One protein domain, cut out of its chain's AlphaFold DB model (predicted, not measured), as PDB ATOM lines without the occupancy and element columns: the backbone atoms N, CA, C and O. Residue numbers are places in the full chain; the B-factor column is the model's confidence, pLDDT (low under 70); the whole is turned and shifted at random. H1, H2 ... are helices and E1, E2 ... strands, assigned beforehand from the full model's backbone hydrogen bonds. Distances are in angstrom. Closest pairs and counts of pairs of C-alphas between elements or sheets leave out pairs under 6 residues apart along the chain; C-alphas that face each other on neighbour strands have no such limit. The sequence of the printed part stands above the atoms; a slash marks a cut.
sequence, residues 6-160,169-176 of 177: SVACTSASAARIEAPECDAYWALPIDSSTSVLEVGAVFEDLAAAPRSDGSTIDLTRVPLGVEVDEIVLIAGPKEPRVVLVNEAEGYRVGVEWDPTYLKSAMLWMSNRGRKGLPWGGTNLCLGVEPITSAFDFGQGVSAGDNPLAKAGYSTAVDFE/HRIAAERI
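Overview. This is residues 6 to 160 and 169 to 176 of the 177 residues of an uncharacterized protein of Schaalia turicensis (UniProt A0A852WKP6). With little regular structure, under half of the residues in named elements, this is a sandwich of two antiparallel sheets, E1-E8-E7-E4-E3 and E2-E5-E6-E9, partly face to face; two short helices, H1 and H2, stay off both. The printed part has 163 residues, mostly strand, running E1 to E8, H1, H2, E9. It is compact, radius of gyration of the C-alphas 15.5 A, spanning 45 by 36 by 31 A.

Arrangement. Start at E1, residues 6 to 8, antiparallel to E8, residues 124 to 131; N 7 and O 126 are within hydrogen-bond range, 2.9 A. Next find E2, residues 15 to 18, antiparallel to E5, residues 81 to 86, with N 16 and O 85 at 2.8 A. Between the sheets, the closest C-alphas of E8 and E6, residues 91 to 97, are Pro 130 and Trp 97, 6.9 A. H1, residues 139 to 143, has every O i to N i+4 pair within range; H2, residues 147 to 150, is too short for one.

Along the chain. Find C-alpha 6 at (58.046, 10.379, 51.412). E3 is residues 24 to 27; E4, 68 to 75, spans 21.7 A; E7, 104 to 111, 22.3 A. E9, residues 169 to 175, ends at (72.102, 21.025, 48.888).

Size, cuts and confidence. Residues 161 to 168 are cut, a 22.0 A gap between C-alphas 160 and 169. Hairpins E3-E4 and E7-E8 have long links. Residues 6 to 13 are under pLDDT 70.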
ATOM      1  N   SER A   6      58.318   9.680  50.154       49.28
ATOM      2  CA  SER A   6      58.046  10.379  51.412       49.28
ATOM      3  C   SER A   6      59.223  11.271  51.791       49.28
ATOM      4  O   SER A   6      60.342  10.782  51.950       49.28
ATOM      5  N   VAL A   7      58.974  12.567  51.981       54.62
ATOM      6  CA  VAL A   7      59.953  13.493  52.563       54.62
ATOM      7  C   VAL A   7      59.546  13.785  54.005       54.62
ATOM      8  O   VAL A   7      58.461  14.312  54.264       54.62
ATOM      9  N   ALA A   8      60.402  13.405  54.953       54.06
ATOM     10  CA  ALA A   8      60.196  13.672  56.371       54.06
ATOM     11  C   ALA A   8      60.660  15.099  56.698       54.06
ATOM     12  O   ALA A   8      61.829  15.429  56.505       54.06
ATOM     13  N   CYS A   9      59.756  15.932  57.213       54.91
ATOM     14  CA  CYS A   9      60.078  17.277  57.689       54.91
ATOM     15  C   CYS A   9      60.202  17.223  59.217       54.91
ATOM     16  O   CYS A   9      59.200  17.089  59.919       54.91
ATOM     17  N   THR A  10      61.428  17.231  59.741       54.34
ATOM     18  CA  THR A  10      61.706  16.933  61.160       54.34
ATOM     19  C   THR A  10      61.903  18.176  62.028       54.34
ATOM     20  O   THR A  10      61.871  18.060  63.255       54.34
ATOM     21  N   SER A  11      62.050  19.368  61.438       52.59
ATOM     22  CA  SER A  11      62.211  20.629  62.170       52.59
ATOM     23  C   SER A  11      61.041  21.597  61.950       52.59
ATOM     24  O   SER A  11      60.336  21.543  60.946       52.59
ATOM     25  N   ALA A  12      60.826  22.503  62.910       53.41
ATOM     26  CA  ALA A  12      59.772  23.528  62.910       53.41
ATOM     27  C   ALA A  12      59.983  24.649  61.865       53.41
ATOM     28  O   ALA A  12      59.423  25.738  61.991       53.41
ATOM     29  N   SER A  13      60.817  24.400  60.859       60.25
ATOM     30  CA  SER A  13      61.041  25.299  59.740       60.25
ATOM     31  C   SER A  13      60.130  24.908  58.577       60.25
ATOM     32  O   SER A  13      60.006  23.735  58.237       60.25
ATOM     33  N   ALA A  14      59.424  25.886  58.009       79.06
ATOM     34  CA  ALA A  14      58.444  25.624  56.962       79.06
ATOM     35  C   ALA A  14      59.151  25.319  55.631       79.06
ATOM     36  O   ALA A  14      59.649  26.237  54.975       79.06
ATOM     37  N   ALA A  15      59.175  24.051  55.226       92.12
ATOM     38  CA  ALA A  15      59.579  23.656  53.887       92.12
ATOM     39  C   ALA A  15      58.468  24.007  52.884       92.12
ATOM     40  O   ALA A  15      57.280  23.843  53.167       92.12
ATOM     41  N   ARG A  16      58.856  24.522  51.715       95.69
ATOM     42  CA  ARG A  16      57.951  24.943  50.642       95.69
ATOM     43  C   ARG A  16      57.806  23.836  49.605       95.69
ATOM     44  O   ARG A  16      58.801  23.237  49.209       95.69
ATOM     45  N   ILE A  17      56.591  23.608  49.135       97.25
ATOM     46  CA  ILE A  17      56.273  22.728  48.015       97.25
ATOM     47  C   ILE A  17      56.211  23.580  46.747       97.25
ATOM     48  O   ILE A  17      55.419  24.514  46.654       97.25
ATOM     49  N   GLU A  18      57.044  23.254  45.767       97.69
ATOM     50  CA  GLU A  18      56.953  23.771  44.403       97.69
ATOM     51  C   GLU A  18      56.203  22.724  43.576       97.69
ATOM     52  O   GLU A  18      56.779  21.730  43.117       97.69
ATOM     53  N   ALA A  19      54.887  22.911  43.476       97.56
ATOM     54  CA  ALA A  19      54.019  22.122  42.611       97.56
ATOM     55  C   ALA A  19      54.078  22.668  41.170       97.56
ATOM     56  O   ALA A  19      54.282  23.872  40.988       97.56
ATOM     57  N   PRO A  20      53.906  21.815  40.148       97.94
ATOM     58  CA  PRO A  20      53.840  22.276  38.772       97.94
ATOM     59  C   PRO A  20      52.527  23.031  38.542       97.94
ATOM     60  O   PRO A  20      51.541  22.803  39.250       97.94
ATOM     61  N   GLU A  21      52.491  23.869  37.505       98.38
ATOM     62  CA  GLU A  21      51.215  24.314  36.937       98.38
ATOM     63  C   GLU A  21      50.375  23.080  36.577       98.38
ATOM     64  O   GLU A  21      50.905  22.060  36.124       98.38
ATOM     65  N   CYS A  22      49.067  23.151  36.788       98.56
ATOM     66  CA  CYS A  22      48.145  22.055  36.537       98.56
ATOM     67  C   CYS A  22      46.781  22.588  36.102       98.56
ATOM     68  O   CYS A  22      46.506  23.775  36.249       98.56
ATOM     69  N   ASP A  23      45.922  21.712  35.584       98.38
ATOM     70  CA  ASP A  23      44.558  22.100  35.212       98.38
ATOM     71  C   ASP A  23      43.688  22.378  36.445       98.38
ATOM     72  O   ASP A  23      42.879  23.302  36.431       98.38
ATOM     73  N   ALA A  24      43.844  21.577  37.505       98.50
ATOM     74  CA  ALA A  24      43.160  21.770  38.781       98.50
ATOM     75  C   ALA A  24      43.781  20.919  39.895       98.50
ATOM     76  O   ALA A  24      44.371  19.862  39.646       98.50
ATOM     77  N   TYR A  25      43.529  21.320  41.136       98.81
ATOM     78  CA  TYR A  25      43.662  20.479  42.315       98.81
ATOM     79  C   TYR A  25      42.307  19.895  42.711       98.81
ATOM     80  O   TYR A  25      41.274  20.552  42.583       98.81
ATOM     81  N   TRP A  26      42.313  18.659  43.206       98.69
ATOM     82  CA  TRP A  26      41.119  17.991  43.722       98.69
ATOM     83  C   TRP A  26      41.380  17.479  45.132       98.69
ATOM     84  O   TRP A  26      42.325  16.721  45.346       98.69
ATOM     85  N   ALA A  27      40.532  17.848  46.088       98.25
ATOM     86  CA  ALA A  27      40.524  17.235  47.411       98.25
ATOM     87  C   ALA A  27      39.896  15.836  47.345       98.25
ATOM     88  O   ALA A  27      39.017  15.570  46.518       98.25
ATOM     89  N   LEU A  28      40.336  14.933  48.222       96.50
ATOM     90  CA  LEU A  28      39.784  13.585  48.327       96.50
ATOM     91  C   LEU A  28      38.246  13.623  48.496       96.50
ATOM     92  O   LEU A  28      37.743  14.338  49.363       96.50
ATOM     93  N   PRO A  29      37.470  12.848  47.713       94.38
ATOM     94  CA  PRO A  29      36.008  12.875  47.753       94.38
ATOM     95  C   PRO A  29      35.432  11.902  48.797       94.38
ATOM     96  O   PRO A  29      34.374  11.310  48.586       94.38
ATOM     97  N   ILE A  30      36.139  11.693  49.910       91.81
ATOM     98  CA  ILE A  30      35.650  10.948  51.071       91.81
ATOM     99  C   ILE A  30      36.174  11.592  52.355       91.81
ATOM    100  O   ILE A  30      37.305  12.072  52.402       91.81
ATOM    101  N   ASP A  31      35.350  11.583  53.399       86.75
ATOM    102  CA  ASP A  31      35.756  12.030  54.726       86.75
ATOM    103  C   ASP A  31      36.754  11.034  55.346       86.75
ATOM    104  O   ASP A  31      36.424   9.873  55.605       86.75
ATOM    105  N   SER A  32      37.984  11.494  55.581       83.19
ATOM    106  CA  SER A  32      39.042  10.721  56.241       83.19
ATOM    107  C   SER A  32      38.992  10.818  57.772       83.19
ATOM    108  O   SER A  32      39.891  10.308  58.446       83.19
ATOM    109  N   SER A  33      37.994  11.503  58.347       87.12
ATOM    110  CA  SER A  33      37.852  11.919  59.756       87.12
ATOM    111  C   SER A  33      38.951  12.847  60.290       87.12
ATOM    112  O   SER A  33      38.903  13.287  61.438       87.12
ATOM    113  N   THR A  34      39.958  13.132  59.466       90.19
ATOM    114  CA  THR A  34      41.128  13.952  59.804       90.19
ATOM    115  C   THR A  34      41.387  15.043  58.768       90.19
ATOM    116  O   THR A  34      42.319  15.824  58.942       90.19
ATOM    117  N   SER A  35      40.573  15.101  57.712       94.38
ATOM    118  CA  SER A  35      40.615  16.156  56.707       94.38
ATOM    119  C   SER A  35      39.858  17.389  57.198       94.38
ATOM    120  O   SER A  35      38.812  17.280  57.841       94.38
ATOM    121  N   VAL A  36      40.390  18.569  56.894       96.69
ATOM    122  CA  VAL A  36      39.706  19.861  57.051       96.69
ATOM    123  C   VAL A  36      39.274  20.448  55.711       96.69
ATOM    124  O   VAL A  36      38.542  21.440  55.696       96.69
ATOM    125  N   LEU A  37      39.735  19.872  54.597       97.81
ATOM    126  CA  LEU A  37      39.354  20.308  53.260       97.81
ATOM    127  C   LEU A  37      37.867  20.049  53.009       97.81
ATOM    128  O   LEU A  37      37.266  19.127  53.562       97.81
ATOM    129  N   GLU A  38      37.268  20.878  52.160       97.88
ATOM    130  CA  GLU A  38      35.942  20.585  51.626       97.88
ATOM    131  C   GLU A  38      36.028  19.322  50.754       97.88
ATOM    132  O   GLU A  38      36.803  19.252  49.794       97.88
ATOM    133  N   VAL A  39      35.257  18.297  51.115       96.06
ATOM    134  CA  VAL A  39      35.341  16.966  50.503       96.06
ATOM    135  C   VAL A  39      35.033  17.046  49.009       96.06
ATOM    136  O   VAL A  39      33.977  17.518  48.597       96.06
ATOM    137  N   GLY A  40      35.951  16.540  48.181       96.69
ATOM    138  CA  GLY A  40      35.788  16.536  46.726       96.69
ATOM    139  C   GLY A  40      35.875  17.915  46.067       96.69
ATOM    140  O   GLY A  40      35.519  18.038  44.894       96.69
ATOM    141  N   ALA A  41      36.322  18.946  46.789       98.25
ATOM    142  CA  ALA A  41      36.489  20.274  46.221       98.25
ATOM    143  C   ALA A  41      37.483  20.278  45.054       98.25
ATOM    144  O   ALA A  41      38.511  19.598  45.086       98.25
ATOM    145  N   VAL A  42      37.183  21.102  44.053       98.62
ATOM    146  CA  VAL A  42      38.052  21.388  42.907       98.62
ATOM    147  C   VAL A  42      38.483  22.844  43.002       98.62
ATOM    148  O   VAL A  42      37.640  23.717  43.204       98.62
ATOM    149  N   PHE A  43      39.782  23.110  42.901       98.69
ATOM    150  CA  PHE A  43      40.350  24.439  43.122       98.69
ATOM    151  C   PHE A  43      41.635  24.649  42.312       98.69
ATOM    152  O   PHE A  43      42.237  23.693  41.834       98.69
ATOM    153  N   GLU A  44      42.044  25.905  42.137       98.19
ATOM    154  CA  GLU A  44      43.150  26.287  41.238       98.19
ATOM    155  C   GLU A  44      44.423  26.711  41.985       98.19
ATOM    156  O   GLU A  44      45.511  26.660  41.420       98.19
ATOM    157  N   ASP A  45      44.308  27.101  43.257       98.06
ATOM    158  CA  ASP A  45      45.422  27.621  44.052       98.06
ATOM    159  C   ASP A  45      45.690  26.745  45.282       98.06
ATOM    160  O   ASP A  45      44.895  26.693  46.223       98.06
ATOM    161  N   LEU A  46      46.846  26.076  45.292       98.25
ATOM    162  CA  LEU A  46      47.291  25.235  46.403       98.25
ATOM    163  C   LEU A  46      47.538  26.039  47.695       98.25
ATOM    164  O   LEU A  46      47.474  25.473  48.786       98.25
ATOM    165  N   ALA A  47      47.784  27.350  47.595       98.00
ATOM    166  CA  ALA A  47      47.930  28.243  48.745       98.00
ATOM    167  C   ALA A  47      46.583  28.696  49.341       98.00
ATOM    168  O   ALA A  47      46.553  29.318  50.405       98.00
ATOM    169  N   ALA A  48      45.467  28.377  48.681       98.25
ATOM    170  CA  ALA A  48      44.122  28.749  49.098       98.25
ATOM    171  C   ALA A  48      43.144  27.566  48.978       98.25
ATOM    172  O   ALA A  48      42.015  27.725  48.511       98.25
ATOM    173  N   ALA A  49      43.564  26.378  49.426       98.44
ATOM    174  CA  ALA A  49      42.734  25.182  49.361       98.44
ATOM    175  C   ALA A  49      41.469  25.348  50.231       98.44
ATOM    176  O   ALA A  49      41.580  25.755  51.394       98.44
ATOM    177  N   PRO A  50      40.269  25.059  49.700       98.56
ATOM    178  CA  PRO A  50      39.008  25.299  50.394       98.56
ATOM    179  C   PRO A  50      38.809  24.332  51.563       98.56
ATOM    180  O   PRO A  50      38.994  23.121  51.430       98.56
ATOM    181  N   ARG A  51      38.389  24.875  52.706       98.06
ATOM    182  CA  ARG A  51      38.031  24.119  53.909       98.06
ATOM    183  C   ARG A  51      36.525  23.958  54.037       98.06
ATOM    184  O   ARG A  51      35.760  24.814  53.593       98.06
ATOM    185  N   SER A  52      36.114  22.915  54.749       97.12
ATOM    186  CA  SER A  52      34.700  22.636  55.038       97.12
ATOM    187  C   SER A  52      34.019  23.682  55.929       97.12
ATOM    188  O   SER A  52      32.796  23.805  55.939       97.12
ATOM    189  N   ASP A  53      34.798  24.489  56.653       96.62
ATOM    190  CA  ASP A  53      34.310  25.625  57.445       96.62
ATOM    191  C   ASP A  53      34.147  26.927  56.628       96.62
ATOM    192  O   ASP A  53      33.821  27.974  57.190       96.62
ATOM    193  N   GLY A  54      34.367  26.878  55.307       97.25
ATOM    194  CA  GLY A  54      34.282  28.025  54.398       97.25
ATOM    195  C   GLY A  54      35.520  28.928  54.386       97.25
ATOM    196  O   GLY A  54      35.538  29.914  53.648       97.25
ATOM    197  N   SER A  55      36.549  28.618  55.179       98.00
ATOM    198  CA  SER A  55      37.858  29.274  55.097       98.00
ATOM    199  C   SER A  55      38.786  28.570  54.093       98.00
ATOM    200  O   SER A  55      38.364  27.677  53.355       98.00
ATOM    201  N   THR A  56      40.057  28.976  54.035       98.50
ATOM    202  CA  THR A  56      41.080  28.336  53.197       98.50
ATOM    203  C   THR A  56      42.309  27.939  54.014       98.50
ATOM    204  O   THR A  56      42.525  28.424  55.128       98.50
ATOM    205  N   ILE A  57      43.118  27.031  53.470       97.56
ATOM    206  CA  ILE A  57      44.414  26.628  54.022       97.56
ATOM    207  C   ILE A  57      45.499  26.672  52.946       97.56
ATOM    208  O   ILE A  57      45.288  26.240  51.816       97.56
ATOM    209  N   ASP A  58      46.674  27.170  53.327       97.44
ATOM    210  CA  ASP A  58      47.875  27.119  52.497       97.44
ATOM    211  C   ASP A  58      48.523  25.733  52.605       97.44
ATOM    212  O   ASP A  58      49.089  25.381  53.644       97.44
ATOM    213  N   LEU A  59      48.428  24.944  51.532       97.62
ATOM    214  CA  LEU A  59      49.045  23.622  51.424       97.62
ATOM    215  C   LEU A  59      50.445  23.672  50.793       97.62
ATOM    216  O   LEU A  59      51.093  22.637  50.659       97.62
ATOM    217  N   THR A  60      50.960  24.849  50.428       96.69
ATOM    218  CA  THR A  60      52.297  24.992  49.826       96.69
ATOM    219  C   THR A  60      53.424  24.936  50.853       96.69
ATOM    220  O   THR A  60      54.599  24.959  50.484       96.69
ATOM    221  N   ARG A  61      53.108  24.866  52.151       93.94
ATOM    222  CA  ARG A  61      54.092  24.857  53.238       93.94
ATOM    223  C   ARG A  61      53.821  23.743  54.233       93.94
ATOM    224  O   ARG A  61      52.706  23.583  54.713       93.94
ATOM    225  N   VAL A  62      54.870  23.009  54.591       93.06
ATOM    226  CA  VAL A  62      54.837  21.966  55.623       93.06
ATOM    227  C   VAL A  62      55.896  22.244  56.699       93.06
ATOM    228  O   VAL A  62      56.973  22.729  56.357       93.06
ATOM    229  N   PRO A  63      55.642  21.947  57.988       92.81
ATOM    230  CA  PRO A  63      54.409  21.372  58.529       92.81
ATOM    231  C   PRO A  63      53.224  22.353  58.487       92.81
ATOM    232  O   PRO A  63      53.405  23.567  58.556       92.81
ATOM    233  N   LEU A  64      52.007  21.812  58.395       93.06
ATOM    234  CA  LEU A  64      50.767  22.592  58.423       93.06
ATOM    235  C   LEU A  64      50.463  23.068  59.850       93.06
ATOM    236  O   LEU A  64      50.763  22.377  60.828       93.06
ATOM    237  N   GLY A  65      49.799  24.222  59.970       91.31
ATOM    238  CA  GLY A  65      49.356  24.785  61.255       91.31
ATOM    239  C   GLY A  65      48.193  24.039  61.924       91.31
ATOM    240  O   GLY A  65      47.754  24.432  63.001       91.31
ATOM    241  N   VAL A  66      47.688  22.978  61.293       93.38
ATOM    242  CA  VAL A  66      46.580  22.139  61.766       93.38
ATOM    243  C   VAL A  66      46.965  20.668  61.694       93.38
ATOM    244  O   VAL A  66      47.716  20.260  60.809       93.38
ATOM    245  N   GLU A  67      46.467  19.863  62.628       94.50
ATOM    246  CA  GLU A  67      46.718  18.423  62.619       94.50
ATOM    247  C   GLU A  67      45.743  17.712  61.681       94.50
ATOM    248  O   GLU A  67      44.550  17.664  61.968       94.50
ATOM    249  N   VAL A  68      46.248  17.170  60.575       94.69
ATOM    250  CA  VAL A  68      45.433  16.624  59.480       94.69
ATOM    251  C   VAL A  68      46.116  15.451  58.784       94.69
ATOM    252  O   VAL A  68      47.312  15.201  58.979       94.69
ATOM    253  N   ASP A  69      45.352  14.719  57.982       93.62
ATOM    254  CA  ASP A  69      45.861  13.788  56.974       93.62
ATOM    255  C   ASP A  69      45.117  14.075  55.665       93.62
ATOM    256  O   ASP A  69      43.978  13.642  55.476       93.62
ATOM    257  N   GLU A  70      45.742  14.880  54.806       95.94
ATOM    258  CA  GLU A  70      45.124  15.349  53.565       95.94
ATOM    259  C   GLU A  70      45.608  14.565  52.359       95.94
ATOM    260  O   GLU A  70      46.771  14.160  52.271       95.94
ATOM    261  N   ILE A  71      44.706  14.410  51.398       97.00
ATOM    262  CA  ILE A  71      45.000  13.870  50.083       97.00
ATOM    263  C   ILE A  71      44.493  14.874  49.044       97.00
ATOM    264  O   ILE A  71      43.300  15.181  48.992       97.00
ATOM    265  N   VAL A  72      45.411  15.365  48.209       98.38
ATOM    266  CA  VAL A  72      45.121  16.301  47.116       98.38
ATOM    267  C   VAL A  72      45.681  15.748  45.815       98.38
ATOM    268  O   VAL A  72      46.854  15.402  45.738       98.38
ATOM    269  N   LEU A  73      44.867  15.678  44.771       98.69
ATOM    270  CA  LEU A  73      45.305  15.316  43.429       98.69
ATOM    271  C   LEU A  73      45.669  16.574  42.637       98.69
ATOM    272  O   LEU A  73      44.868  17.496  42.545       98.69
ATOM    273  N   ILE A  74      46.835  16.566  42.007       98.75
ATOM    274  CA  ILE A  74      47.259  17.474  40.944       98.75
ATOM    275  C   ILE A  74      46.799  16.870  39.611       98.75
ATOM    276  O   ILE A  74      47.386  15.894  39.128       98.75
ATOM    277  N   ALA A  75      45.730  17.415  39.032       98.44
ATOM    278  CA  ALA A  75      45.157  16.946  37.777       98.44
ATOM    279  C   ALA A  75      45.773  17.689  36.581       98.44
ATOM    280  O   ALA A  75      45.821  18.917  36.556       98.44
ATOM    281  N   GLY A  76      46.262  16.941  35.589       97.56
ATOM    282  CA  GLY A  76      46.862  17.511  34.376       97.56
ATOM    283  C   GLY A  76      48.082  18.420  34.616       97.56
ATOM    284  O   GLY A  76      48.106  19.537  34.086       97.56
ATOM    285  N   PRO A  77      49.091  17.987  35.402       98.25
ATOM    286  CA  PRO A  77      50.307  18.765  35.616       98.25
ATOM    287  C   PRO A  77      51.029  19.029  34.286       98.25
ATOM    288  O   PRO A  77      51.198  18.124  33.465       98.25
ATOM    289  N   LYS A  78      51.470  20.271  34.073       98.00
ATOM    290  CA  LYS A  78      52.187  20.698  32.859       98.00
ATOM    291  C   LYS A  78      53.632  20.215  32.841       98.00
ATOM    292  O   LYS A  78      54.192  19.992  31.772       98.00
ATOM    293  N   GLU A  79      54.197  19.980  34.022       97.88
ATOM    294  CA  GLU A  79      55.505  19.363  34.210       97.88
ATOM    295  C   GLU A  79      55.391  18.156  35.150       97.88
ATOM    296  O   GLU A  79      54.716  18.242  36.180       97.88
ATOM    297  N   PRO A  80      56.057  17.024  34.858       97.56
ATOM    298  CA  PRO A  80      55.964  15.824  35.677       97.56
ATOM    299  C   PRO A  80      56.949  15.877  36.854       97.56
ATOM    300  O   PRO A  80      57.842  15.033  36.975       97.56
ATOM    301  N   ARG A  81      56.840  16.923  37.683       98.19
ATOM    302  CA  ARG A  81      57.773  17.193  38.779       98.19
ATOM    303  C   ARG A  81      57.113  17.921  39.946       98.19
ATOM    304  O   ARG A  81      56.380  18.873  39.733       98.19
ATOM    305  N   VAL A  82      57.450  17.526  41.173       98.44
ATOM    306  CA  VAL A  82      57.168  18.279  42.412       98.44
ATOM    307  C   VAL A  82      58.459  18.394  43.216       98.44
ATOM    308  O   VAL A  82      59.251  17.449  43.254       98.44
ATOM    309  N   VAL A  83      58.681  19.532  43.874       97.69
ATOM    310  CA  VAL A  83      59.854  19.751  44.737       97.69
ATOM    311  C   VAL A  83      59.431  20.139  46.134       97.69
ATOM    312  O   VAL A  83      58.572  20.993  46.302       97.69
ATOM    313  N   LEU A  84      60.102  19.585  47.137       97.06
ATOM    314  CA  LEU A  84      60.142  20.167  48.469       97.06
ATOM    315  C   LEU A  84      61.454  20.932  48.650       97.06
ATOM    316  O   LEU A  84      62.532  20.368  48.475       97.06
ATOM    317  N   VAL A  85      61.364  22.194  49.045       96.25
ATOM    318  CA  VAL A  85      62.492  23.072  49.350       96.25
ATOM    319  C   VAL A  85      62.498  23.358  50.846       96.25
ATOM    320  O   VAL A  85      61.613  24.042  51.358       96.25
ATOM    321  N   ASN A  86      63.506  22.860  51.554       93.75
ATOM    322  CA  ASN A  86      63.735  23.151  52.963       93.75
ATOM    323  C   ASN A  86      64.923  24.113  53.093       93.75
ATOM    324  O   ASN A  86      66.080  23.703  53.163       93.75
ATOM    325  N   GLU A  87      64.629  25.414  53.099       90.38
ATOM    326  CA  GLU A  87      65.648  26.470  53.165       90.38
ATOM    327  C   GLU A  87      66.387  26.485  54.507       90.38
ATOM    328  O   GLU A  87      67.582  26.769  54.552       90.38
ATOM    329  N   ALA A  88      65.702  26.145  55.597       89.19
ATOM    330  CA  ALA A  88      66.299  26.149  56.927       89.19
ATOM    331  C   ALA A  88      67.281  24.992  57.143       89.19
ATOM    332  O   ALA A  88      68.264  25.156  57.863       89.19
ATOM    333  N   GLU A  89      67.042  23.843  56.507       90.00
ATOM    334  CA  GLU A  89      67.975  22.710  56.507       90.00
ATOM    335  C   GLU A  89      68.889  22.686  55.267       90.00
ATOM    336  O   GLU A  89      69.772  21.835  55.161       90.00
ATOM    337  N   GLY A  90      68.729  23.643  54.348       92.81
ATOM    338  CA  GLY A  90      69.612  23.848  53.200       92.81
ATOM    339  C   GLY A  90      69.555  22.730  52.160       92.81
ATOM    340  O   GLY A  90      70.592  22.374  51.597       92.81
ATOM    341  N   TYR A  91      68.378  22.157  51.898       94.06
ATOM    342  CA  TYR A  91      68.210  21.133  50.864       94.06
ATOM    343  C   TYR A  91      66.920  21.294  50.060       94.06
ATOM    344  O   TYR A  91      65.932  21.861  50.525       94.06
ATOM    345  N   ARG A  92      66.907  20.724  48.852       96.25
ATOM    346  CA  ARG A  92      65.680  20.424  48.102       96.25
ATOM    347  C   ARG A  92      65.633  18.958  47.716       96.25
ATOM    348  O   ARG A  92      66.670  18.355  47.447       96.25
ATOM    349  N   VAL A  93      64.423  18.412  47.670       97.00
ATOM    350  CA  VAL A  93      64.129  17.065  47.179       97.00
ATOM    351  C   VAL A  93      63.115  17.173  46.051       97.00
ATOM    352  O   VAL A  93      62.022  17.687  46.257       97.00
ATOM    353  N   GLY A  94      63.481  16.710  44.859       97.38
ATOM    354  CA  GLY A  94      62.599  16.644  43.698       97.38
ATOM    355  C   GLY A  94      62.133  15.218  43.428       97.38
ATOM    356  O   GLY A  94      62.935  14.283  43.504       97.38
ATOM    357  N   VAL A  95      60.859  15.074  43.077       98.25
ATOM    358  CA  VAL A  95      60.265  13.848  42.539       98.25
ATOM    359  C   VAL A  95      59.841  14.142  41.110       98.25
ATOM    360  O   VAL A  95      59.005  15.009  40.877       98.25
ATOM    361  N   GLU A  96      60.443  13.431  40.164       98.31
ATOM    362  CA  GLU A  96      60.219  13.551  38.724       98.31
ATOM    363  C   GLU A  96      59.743  12.211  38.171       98.31
ATOM    364  O   GLU A  96      60.205  11.158  38.617       98.31
ATOM    365  N   TRP A  97      58.853  12.224  37.184       98.12
ATOM    366  CA  TRP A  97      58.340  10.997  36.577       98.12
ATOM    367  C   TRP A  97      58.188  11.096  35.061       98.12
ATOM    368  O   TRP A  97      58.175  12.171  34.474       98.12
ATOM    369  N   ASP A  98      58.085   9.939  34.415       97.12
ATOM    370  CA  ASP A  98      57.689   9.839  33.017       97.12
ATOM    371  C   ASP A  98      56.153   9.948  32.909       97.12
ATOM    372  O   ASP A  98      55.436   9.074  33.420       97.12
ATOM    373  N   PRO A  99      55.612  10.982  32.238       96.75
ATOM    374  CA  PRO A  99      54.174  11.187  32.134       96.75
ATOM    375  C   PRO A  99      53.511  10.265  31.102       96.75
ATOM    376  O   PRO A  99      52.312  10.393  30.854       96.75
ATOM    377  N   THR A 100      54.238   9.336  30.470       96.88
ATOM    378  CA  THR A 100      53.683   8.402  29.476       96.88
ATOM    379  C   THR A 100      52.503   7.621  30.051       96.88
ATOM    380  O   THR A 100      51.446   7.575  29.417       96.88
ATOM    381  N   TYR A 101      52.644   7.096  31.273       97.06
ATOM    382  CA  TYR A 101      51.612   6.301  31.953       97.06
ATOM    383  C   TYR A 101      51.117   6.904  33.270       97.06
ATOM    384  O   TYR A 101      50.162   6.373  33.828       97.06
ATOM    385  N   LEU A 102      51.735   7.978  33.770       97.44
ATOM    386  CA  LEU A 102      51.401   8.631  35.042       97.44
ATOM    387  C   LEU A 102      50.949  10.070  34.763       97.44
ATOM    388  O   LEU A 102      51.769  10.969  34.583       97.44
ATOM    389  N   LYS A 103      49.634  10.248  34.620       97.81
ATOM    390  CA  LYS A 103      49.001  11.463  34.080       97.81
ATOM    391  C   LYS A 103      48.659  12.509  35.135       97.81
ATOM    392  O   LYS A 103      48.401  13.649  34.769       97.81
ATOM    393  N   SER A 104      48.685  12.131  36.406       98.25
ATOM    394  CA  SER A 104      48.417  12.990  37.556       98.25
ATOM    395  C   SER A 104      49.457  12.731  38.646       98.25
ATOM    396  O   SER A 104      50.247  11.788  38.563       98.25
ATOM    397  N   ALA A 105      49.444  13.544  39.695       98.25
ATOM    398  CA  ALA A 105      50.185  13.260  40.921       98.25
ATOM    399  C   ALA A 105      49.293  13.498  42.133       98.25
ATOM    400  O   ALA A 105      48.480  14.410  42.128       98.25
ATOM    401  N   MET A 106      49.433  12.692  43.172       97.69
ATOM    402  CA  MET A 106      48.739  12.864  44.441       97.69
ATOM    403  C   MET A 106      49.732  13.344  45.499       97.69
ATOM    404  O   MET A 106      50.843  12.828  45.609       97.69
ATOM    405  N   LEU A 107      49.333  14.354  46.260       97.94
ATOM    406  CA  LEU A 107      50.004  14.809  47.461       97.94
ATOM    407  C   LEU A 107      49.312  14.163  48.656       97.94
ATOM    408  O   LEU A 107      48.125  14.397  48.882       97.94
ATOM    409  N   TRP A 108      50.055  13.372  49.424       96.38
ATOM    410  CA  TRP A 108      49.613  12.883  50.725       96.38
ATOM    411  C   TRP A 108      50.301  13.693  51.823       96.38
ATOM    412  O   TRP A 108      51.507  13.578  52.039       96.38
ATOM    413  N   MET A 109      49.545  14.539  52.513       94.69
ATOM    414  CA  MET A 109      50.061  15.440  53.541       94.69
ATOM    415  C   MET A 109      49.653  14.922  54.917       94.69
ATOM    416  O   MET A 109      48.595  15.259  55.448       94.69
ATOM    417  N   SER A 110      50.508  14.092  55.509       92.88
ATOM    418  CA  SER A 110      50.299  13.587  56.861       92.88
ATOM    419  C   SER A 110      50.930  14.544  57.863       92.88
ATOM    420  O   SER A 110      52.151  14.576  58.029       92.88
ATOM    421  N   ASN A 111      50.099  15.341  58.529       93.88
ATOM    422  CA  ASN A 111      50.520  16.341  59.499       93.88
ATOM    423  C   ASN A 111      49.928  16.014  60.870       93.88
ATOM    424  O   ASN A 111      48.986  16.657  61.315       93.88
ATOM    425  N   ARG A 112      50.449  14.982  61.540       92.94
ATOM    426  CA  ARG A 112      50.015  14.526  62.877       92.94
ATOM    427  C   ARG A 112      48.547  14.084  62.992       92.94
ATOM    428  O   ARG A 112      48.120  13.738  64.095       92.94
ATOM    429  N   GLY A 113      47.783  14.038  61.896       91.44
ATOM    430  CA  GLY A 113      46.358  13.684  61.905       91.44
ATOM    431  C   GLY A 113      46.080  12.221  62.256       91.44
ATOM    432  O   GLY A 113      45.128  11.923  62.974       91.44
ATOM    433  N   ARG A 114      46.951  11.285  61.849       90.50
ATOM    434  CA  ARG A 114      46.786   9.850  62.153       90.50
ATOM    435  C   ARG A 114      47.138   9.529  63.605       90.50
ATOM    436  O   ARG A 114      48.298   9.282  63.933       90.50
ATOM    437  N   LYS A 115      46.128   9.498  64.480       90.81
ATOM    438  CA  LYS A 115      46.293   9.227  65.926       90.81
ATOM    439  C   LYS A 115      46.482   7.750  66.281       90.81
ATOM    440  O   LYS A 115      47.072   7.448  67.314       90.81
ATOM    441  N   GLY A 116      46.003   6.832  65.442       89.38
ATOM    442  CA  GLY A 116      46.166   5.389  65.649       89.38
ATOM    443  C   GLY A 116      47.613   4.912  65.480       89.38
ATOM    444  O   GLY A 116      48.426   5.558  64.815       89.38
ATOM    445  N   LEU A 117      47.945   3.759  66.067       90.94
ATOM    446  CA  LEU A 117      49.223   3.083  65.810       90.94
ATOM    447  C   LEU A 117      49.300   2.602  64.343       90.94
ATOM    448  O   LEU A 117      48.269   2.223  63.788       90.94
ATOM    449  N   PRO A 118      50.495   2.584  63.718       89.12
ATOM    450  CA  PRO A 118      51.809   2.901  64.295       89.12
ATOM    451  C   PRO A 118      52.158   4.401  64.327       89.12
ATOM    452  O   PRO A 118      53.193   4.759  64.876       89.12
ATOM    453  N   TRP A 119      51.325   5.283  63.766       89.94
ATOM    454  CA  TRP A 119      51.643   6.712  63.627       89.94
ATOM    455  C   TRP A 119      51.584   7.491  64.949       89.94
ATOM    456  O   TRP A 119      52.396   8.392  65.173       89.94
ATOM    457  N   GLY A 120      50.620   7.174  65.818       91.06
ATOM    458  CA  GLY A 120      50.512   7.740  67.170       91.06
ATOM    459  C   GLY A 120      50.396   9.269  67.219       91.06
ATOM    460  O   GLY A 120      50.771   9.877  68.215       91.06
ATOM    461  N   GLY A 121      49.948   9.912  66.134       91.44
ATOM    462  CA  GLY A 121      49.872  11.370  66.013       91.44
ATOM    463  C   GLY A 121      51.222  12.075  65.862       91.44
ATOM    464  O   GLY A 121      51.289  13.289  66.016       91.44
ATOM    465  N   THR A 122      52.298  11.343  65.569       90.88
ATOM    466  CA  THR A 122      53.653  11.916  65.448       90.88
ATOM    467  C   THR A 122      54.138  12.044  64.006       90.88
ATOM    468  O   THR A 122      55.139  12.713  63.760       90.88
ATOM    469  N   ASN A 123      53.422  11.442  63.050       90.81
ATOM    470  CA  ASN A 123      53.818  11.437  61.646       90.81
ATOM    471  C   ASN A 123      53.810  12.852  61.049       90.81
ATOM    472  O   ASN A 123      52.807  13.557  61.137       90.81
ATOM    473  N   LEU A 124      54.922  13.230  60.420       91.31
ATOM    474  CA  LEU A 124      55.077  14.441  59.619       91.31
ATOM    475  C   LEU A 124      55.695  14.053  58.281       91.31
ATOM    476  O   LEU A 124      56.895  13.786  58.196       91.31
ATOM    477  N   CYS A 125      54.869  13.991  57.246       91.12
ATOM    478  CA  CYS A 125      55.273  13.468  55.954       91.12
ATOM    479  C   CYS A 125      54.544  14.184  54.823       91.12
ATOM    480  O   CYS A 125      53.328  14.361  54.874       91.12
ATOM    481  N   LEU A 126      55.297  14.507  53.774       94.50
ATOM    482  CA  LEU A 126      54.753  14.758  52.447       94.50
ATOM    483  C   LEU A 126      55.054  13.547  51.563       94.50
ATOM    484  O   LEU A 126      56.220  13.228  51.333       94.50
ATOM    485  N   GLY A 127      54.009  12.881  51.087       95.94
ATOM    486  CA  GLY A 127      54.066  11.934  49.983       95.94
ATOM    487  C   GLY A 127      53.814  12.652  48.662       95.94
ATOM    488  O   GLY A 127      52.826  13.373  48.546       95.94
ATOM    489  N   VAL A 128      54.685  12.450  47.675       98.00
ATOM    490  CA  VAL A 128      54.413  12.794  46.271       98.00
ATOM    491  C   VAL A 128      54.253  11.493  45.498       98.00
ATOM    492  O   VAL A 128      55.174  10.674  45.471       98.00
ATOM    493  N   GLU A 129      53.090  11.312  44.880       97.69
ATOM    494  CA  GLU A 129      52.679  10.042  44.286       97.69
ATOM    495  C   GLU A 129      52.193  10.225  42.845       97.69
ATOM    496  O   GLU A 129      51.013  10.481  42.600       97.69
ATOM    497  N   PRO A 130      53.084  10.109  41.852       98.12
ATOM    498  CA  PRO A 130      52.693  10.084  40.447       98.12
ATOM    499  C   PRO A 130      51.772   8.892  40.138       98.12
ATOM    500  O   PRO A 130      52.133   7.739  40.389       98.12
ATOM    501  N   ILE A 131      50.584   9.157  39.582       97.56
ATOM    502  CA  ILE A 131      49.516   8.165  39.386       97.56
ATOM    503  C   ILE A 131      48.712   8.381  38.096       97.56
ATOM    504  O   ILE A 131      48.674   9.460  37.513       97.56
ATOM    505  N   THR A 132      48.011   7.325  37.685       98.00
ATOM    506  CA  THR A 132      46.862   7.369  36.767       98.00
ATOM    507  C   THR A 132      45.770   6.512  37.400       98.00
ATOM    508  O   THR A 132      45.584   5.347  37.046       98.00
ATOM    509  N   SER A 133      45.144   7.068  38.434       97.81
ATOM    510  CA  SER A 133      44.070   6.469  39.232       97.81
ATOM    511  C   SER A 133      43.133   7.558  39.742       97.81
ATOM    512  O   SER A 133      43.492   8.737  39.773       97.81
ATOM    513  N   ALA A 134      41.922   7.176  40.140       97.38
ATOM    514  CA  ALA A 134      41.066   8.053  40.920       97.38
ATOM    515  C   ALA A 134      41.571   8.038  42.372       97.38
ATOM    516  O   ALA A 134      41.192   7.154  43.133       97.38
ATOM    517  N   PHE A 135      42.457   8.975  42.734       96.62
ATOM    518  CA  PHE A 135      43.124   8.996  44.048       96.62
ATOM    519  C   PHE A 135      43.771   7.635  44.393       96.62
ATOM    520  O   PHE A 135      44.317   6.967  43.509       96.62
ATOM    521  N   ASP A 136      43.706   7.218  45.657       92.94
ATOM    522  CA  ASP A 136      44.128   5.918  46.178       92.94
ATOM    523  C   ASP A 136      43.019   4.846  46.102       92.94
ATOM    524  O   ASP A 136      43.169   3.746  46.643       92.94
ATOM    525  N   PHE A 137      41.912   5.117  45.395       95.69
ATOM    526  CA  PHE A 137      40.844   4.135  45.225       95.69
ATOM    527  C   PHE A 137      41.277   2.948  44.356       95.69
ATOM    528  O   PHE A 137      42.075   3.047  43.419       95.69
ATOM    529  N   GLY A 138      40.670   1.791  44.633       93.69
ATOM    530  CA  GLY A 138      40.962   0.542  43.934       93.69
ATOM    531  C   GLY A 138      40.653   0.571  42.433       93.69
ATOM    532  O   GLY A 138      39.910   1.418  41.929       93.69
ATOM    533  N   GLN A 139      41.182  -0.428  41.717       94.56
ATOM    534  CA  GLN A 139      41.065  -0.554  40.259       94.56
ATOM    535  C   GLN A 139      39.622  -0.434  39.752       94.56
ATOM    536  O   GLN A 139      39.408   0.191  38.724       94.56
ATOM    537  N   GLY A 140      38.635  -0.997  40.458       96.38
ATOM    538  CA  GLY A 140      37.234  -0.937  40.026       96.38
ATOM    539  C   GLY A 140      36.676   0.489  39.957       96.38
ATOM    540  O   GLY A 140      35.964   0.814  39.015       96.38
ATOM    541  N   VAL A 141      37.039   1.350  40.914       97.06
ATOM    542  CA  VAL A 141      36.647   2.772  40.911       97.06
ATOM    543  C   VAL A 141      37.436   3.529  39.848       97.06
ATOM    544  O   VAL A 141      36.871   4.279  39.060       97.06
ATOM    545  N   SER A 142      38.745   3.290  39.808       97.62
ATOM    546  CA  SER A 142      39.675   3.959  38.900       97.62
ATOM    547  C   SER A 142      39.391   3.663  37.417       97.62
ATOM    548  O   SER A 142      39.441   4.571  36.594       97.62
ATOM    549  N   ALA A 143      39.047   2.421  37.068       97.12
ATOM    550  CA  ALA A 143      38.724   2.005  35.699       97.12
ATOM    551  C   ALA A 143      37.244   2.197  35.319       97.12
ATOM    552  O   ALA A 143      36.887   2.021  34.156       97.12
ATOM    553  N   GLY A 144      36.380   2.501  36.288       96.62
ATOM    554  CA  GLY A 144      34.959   2.754  36.065       96.62
ATOM    555  C   GLY A 144      34.629   4.238  35.912       96.62
ATOM    556  O   GLY A 144      35.505   5.104  35.896       96.62
ATOM    557  N   ASP A 145      33.330   4.531  35.865       96.12
ATOM    558  CA  ASP A 145      32.830   5.904  35.888       96.12
ATOM    559  C   ASP A 145      33.173   6.581  37.217       96.12
ATOM    560  O   ASP A 145      32.700   6.187  38.284       96.12
ATOM    561  N   ASN A 146      33.940   7.664  37.146       96.88
ATOM    562  CA  ASN A 146      34.288   8.475  38.306       96.88
ATOM    563  C   ASN A 146      34.356   9.969  37.923       96.88
ATOM    564  O   ASN A 146      34.420  10.294  36.732       96.88
ATOM    565  N   PRO A 147      34.300  10.901  38.896       96.69
ATOM    566  CA  PRO A 147      34.295  12.337  38.605       96.69
ATOM    567  C   PRO A 147      35.506  12.828  37.798       96.69
ATOM    568  O   PRO A 147      35.333  13.654  36.908       96.69
ATOM    569  N   LEU A 148      36.701  12.282  38.046       97.81
ATOM    570  CA  LEU A 148      37.926  12.660  37.330       97.81
ATOM    571  C   LEU A 148      37.882  12.209  35.864       97.81
ATOM    572  O   LEU A 148      38.162  13.008  34.973       97.81
ATOM    573  N   ALA A 149      37.449  10.971  35.606       97.56
ATOM    574  CA  ALA A 149      37.252  10.460  34.249       97.56
ATOM    575  C   ALA A 149      36.197  11.272  33.482       97.56
ATOM    576  O   ALA A 149      36.405  11.626  32.324       97.56
ATOM    577  N   LYS A 150      35.088  11.644  34.142       97.81
ATOM    578  CA  LYS A 150      34.051  12.518  33.561       97.81
ATOM    579  C   LYS A 150      34.561  13.929  33.264       97.81
ATOM    580  O   LYS A 150      34.081  14.551  32.322       97.81
ATOM    581  N   ALA A 151      35.528  14.413  34.041       97.56
ATOM    582  CA  ALA A 151      36.225  15.674  33.802       97.56
ATOM    583  C   ALA A 151      37.325  15.571  32.724       97.56
ATOM    584  O   ALA A 151      37.940  16.578  32.391       97.56
ATOM    585  N   GLY A 152      37.555  14.382  32.150       97.88
ATOM    586  CA  GLY A 152      38.497  14.161  31.049       97.88
ATOM    587  C   GLY A 152      39.897  13.708  31.469       97.88
ATOM    588  O   GLY A 152      40.760  13.549  30.605       97.88
ATOM    589  N   TYR A 153      40.141  13.461  32.758       98.25
ATOM    590  CA  TYR A 153      41.434  12.972  33.239       98.25
ATOM    591  C   TYR A 153      41.513  11.444  33.173       98.25
ATOM    592  O   TYR A 153      40.585  10.740  33.567       98.25
ATOM    593  N   SER A 154      42.645  10.904  32.714       97.62
ATOM    594  CA  SER A 154      42.872   9.457  32.734       97.62
ATOM    595  C   SER A 154      42.990   8.945  34.173       97.62
ATOM    596  O   SER A 154      43.846   9.396  34.931       97.62
ATOM    597  N   THR A 155      42.171   7.957  34.528       98.25
ATOM    598  CA  THR A 155      42.185   7.298  35.846       98.25
ATOM    599  C   THR A 155      42.498   5.808  35.765       98.25
ATOM    600  O   THR A 155      42.415   5.104  36.762       98.25
ATOM    601  N   ALA A 156      42.868   5.300  34.595       97.62
ATOM    602  CA  ALA A 156      43.381   3.951  34.423       97.62
ATOM    603  C   ALA A 156      44.352   3.899  33.239       97.62
ATOM    604  O   ALA A 156      44.379   4.797  32.396       97.62
ATOM    605  N   VAL A 157      45.155   2.836  33.194       96.12
ATOM    606  CA  VAL A 157      46.018   2.498  32.060       96.12
ATOM    607  C   VAL A 157      45.607   1.120  31.566       96.12
ATOM    608  O   VAL A 157      45.627   0.163  32.341       96.12
ATOM    609  N   ASP A 158      45.268   1.022  30.285       93.94
ATOM    610  CA  ASP A 158      44.940  -0.254  29.657       93.94
ATOM    611  C   ASP A 158      46.220  -1.027  29.319       93.94
ATOM    612  O   ASP A 158      47.100  -0.554  28.588       93.94
ATOM    613  N   PHE A 159      46.325  -2.234  29.875       94.50
ATOM    614  CA  PHE A 159      47.435  -3.139  29.606       94.50
ATOM    615  C   PHE A 159      47.076  -4.163  28.531       94.50
ATOM    616  O   PHE A 159      46.062  -4.852  28.603       94.50
ATOM    617  N   GLU A 160      47.966  -4.295  27.556       96.94
ATOM    618  CA  GLU A 160      47.881  -5.249  26.458       96.94
ATOM    619  C   GLU A 160      48.754  -6.470  26.761       96.94
ATOM    620  O   GLU A 160      49.905  -6.356  27.198       96.94
ATOM    621  N   HIS A 169      61.110   7.054  36.915       96.44
ATOM    622  CA  HIS A 169      61.003   8.153  37.861       96.44
ATOM    623  C   HIS A 169      62.381   8.453  38.443       96.44
ATOM    624  O   HIS A 169      63.300   7.631  38.363       96.44
ATOM    625  N   ARG A 170      62.526   9.641  39.018       97.00
ATOM    626  CA  ARG A 170      63.741  10.087  39.684       97.00
ATOM    627  C   ARG A 170      63.368  10.787  40.978       97.00
ATOM    628  O   ARG A 170      62.551  11.699  40.985       97.00
ATOM    629  N   ILE A 171      64.020  10.373  42.055       96.94
ATOM    630  CA  ILE A 171      64.024  11.097  43.322       96.94
ATOM    631  C   ILE A 171      65.444  11.604  43.507       96.94
ATOM    632  O   ILE A 171      66.398  10.825  43.434       96.94
ATOM    633  N   ALA A 172      65.598  12.905  43.698       96.69
ATOM    634  CA  ALA A 172      66.904  13.515  43.874       96.69
ATOM    635  C   ALA A 172      66.873  14.521  45.011       96.69
ATOM    636  O   ALA A 172      65.968  15.346  45.081       96.69
ATOM    637  N   ALA A 173      67.888  14.456  45.865       96.19
ATOM    638  CA  ALA A 173      68.142  15.437  46.902       96.19
ATOM    639  C   ALA A 173      69.430  16.193  46.576       96.19
ATOM    640  O   ALA A 173      70.415  15.597  46.138       96.19
ATOM    641  N   GLU A 174      69.430  17.497  46.810       96.00
ATOM    642  CA  GLU A 174      70.609  18.339  46.638       96.00
ATOM    643  C   GLU A 174      70.650  19.443  47.690       96.00
ATOM    644  O   GLU A 174      69.620  19.876  48.213       96.00
ATOM    645  N   ARG A 175      71.867  19.894  47.995       96.38
ATOM    646  CA  ARG A 175      72.102  21.025  48.888       96.38
ATOM    647  C   ARG A 175      71.688  22.328  48.204       96.38
ATOM    648  O   ARG A 175      71.920  22.501  47.011       96.38
ATOM    649  N   ILE A 176      71.129  23.249  48.977       92.75
ATOM    650  CA  ILE A 176      70.875  24.633  48.578       92.75
ATOM    651  C   ILE A 176      71.826  25.518  49.383       92.75
ATOM    652  O   ILE A 176      71.829  25.450  50.613       92.75
TER     653      ILE A 176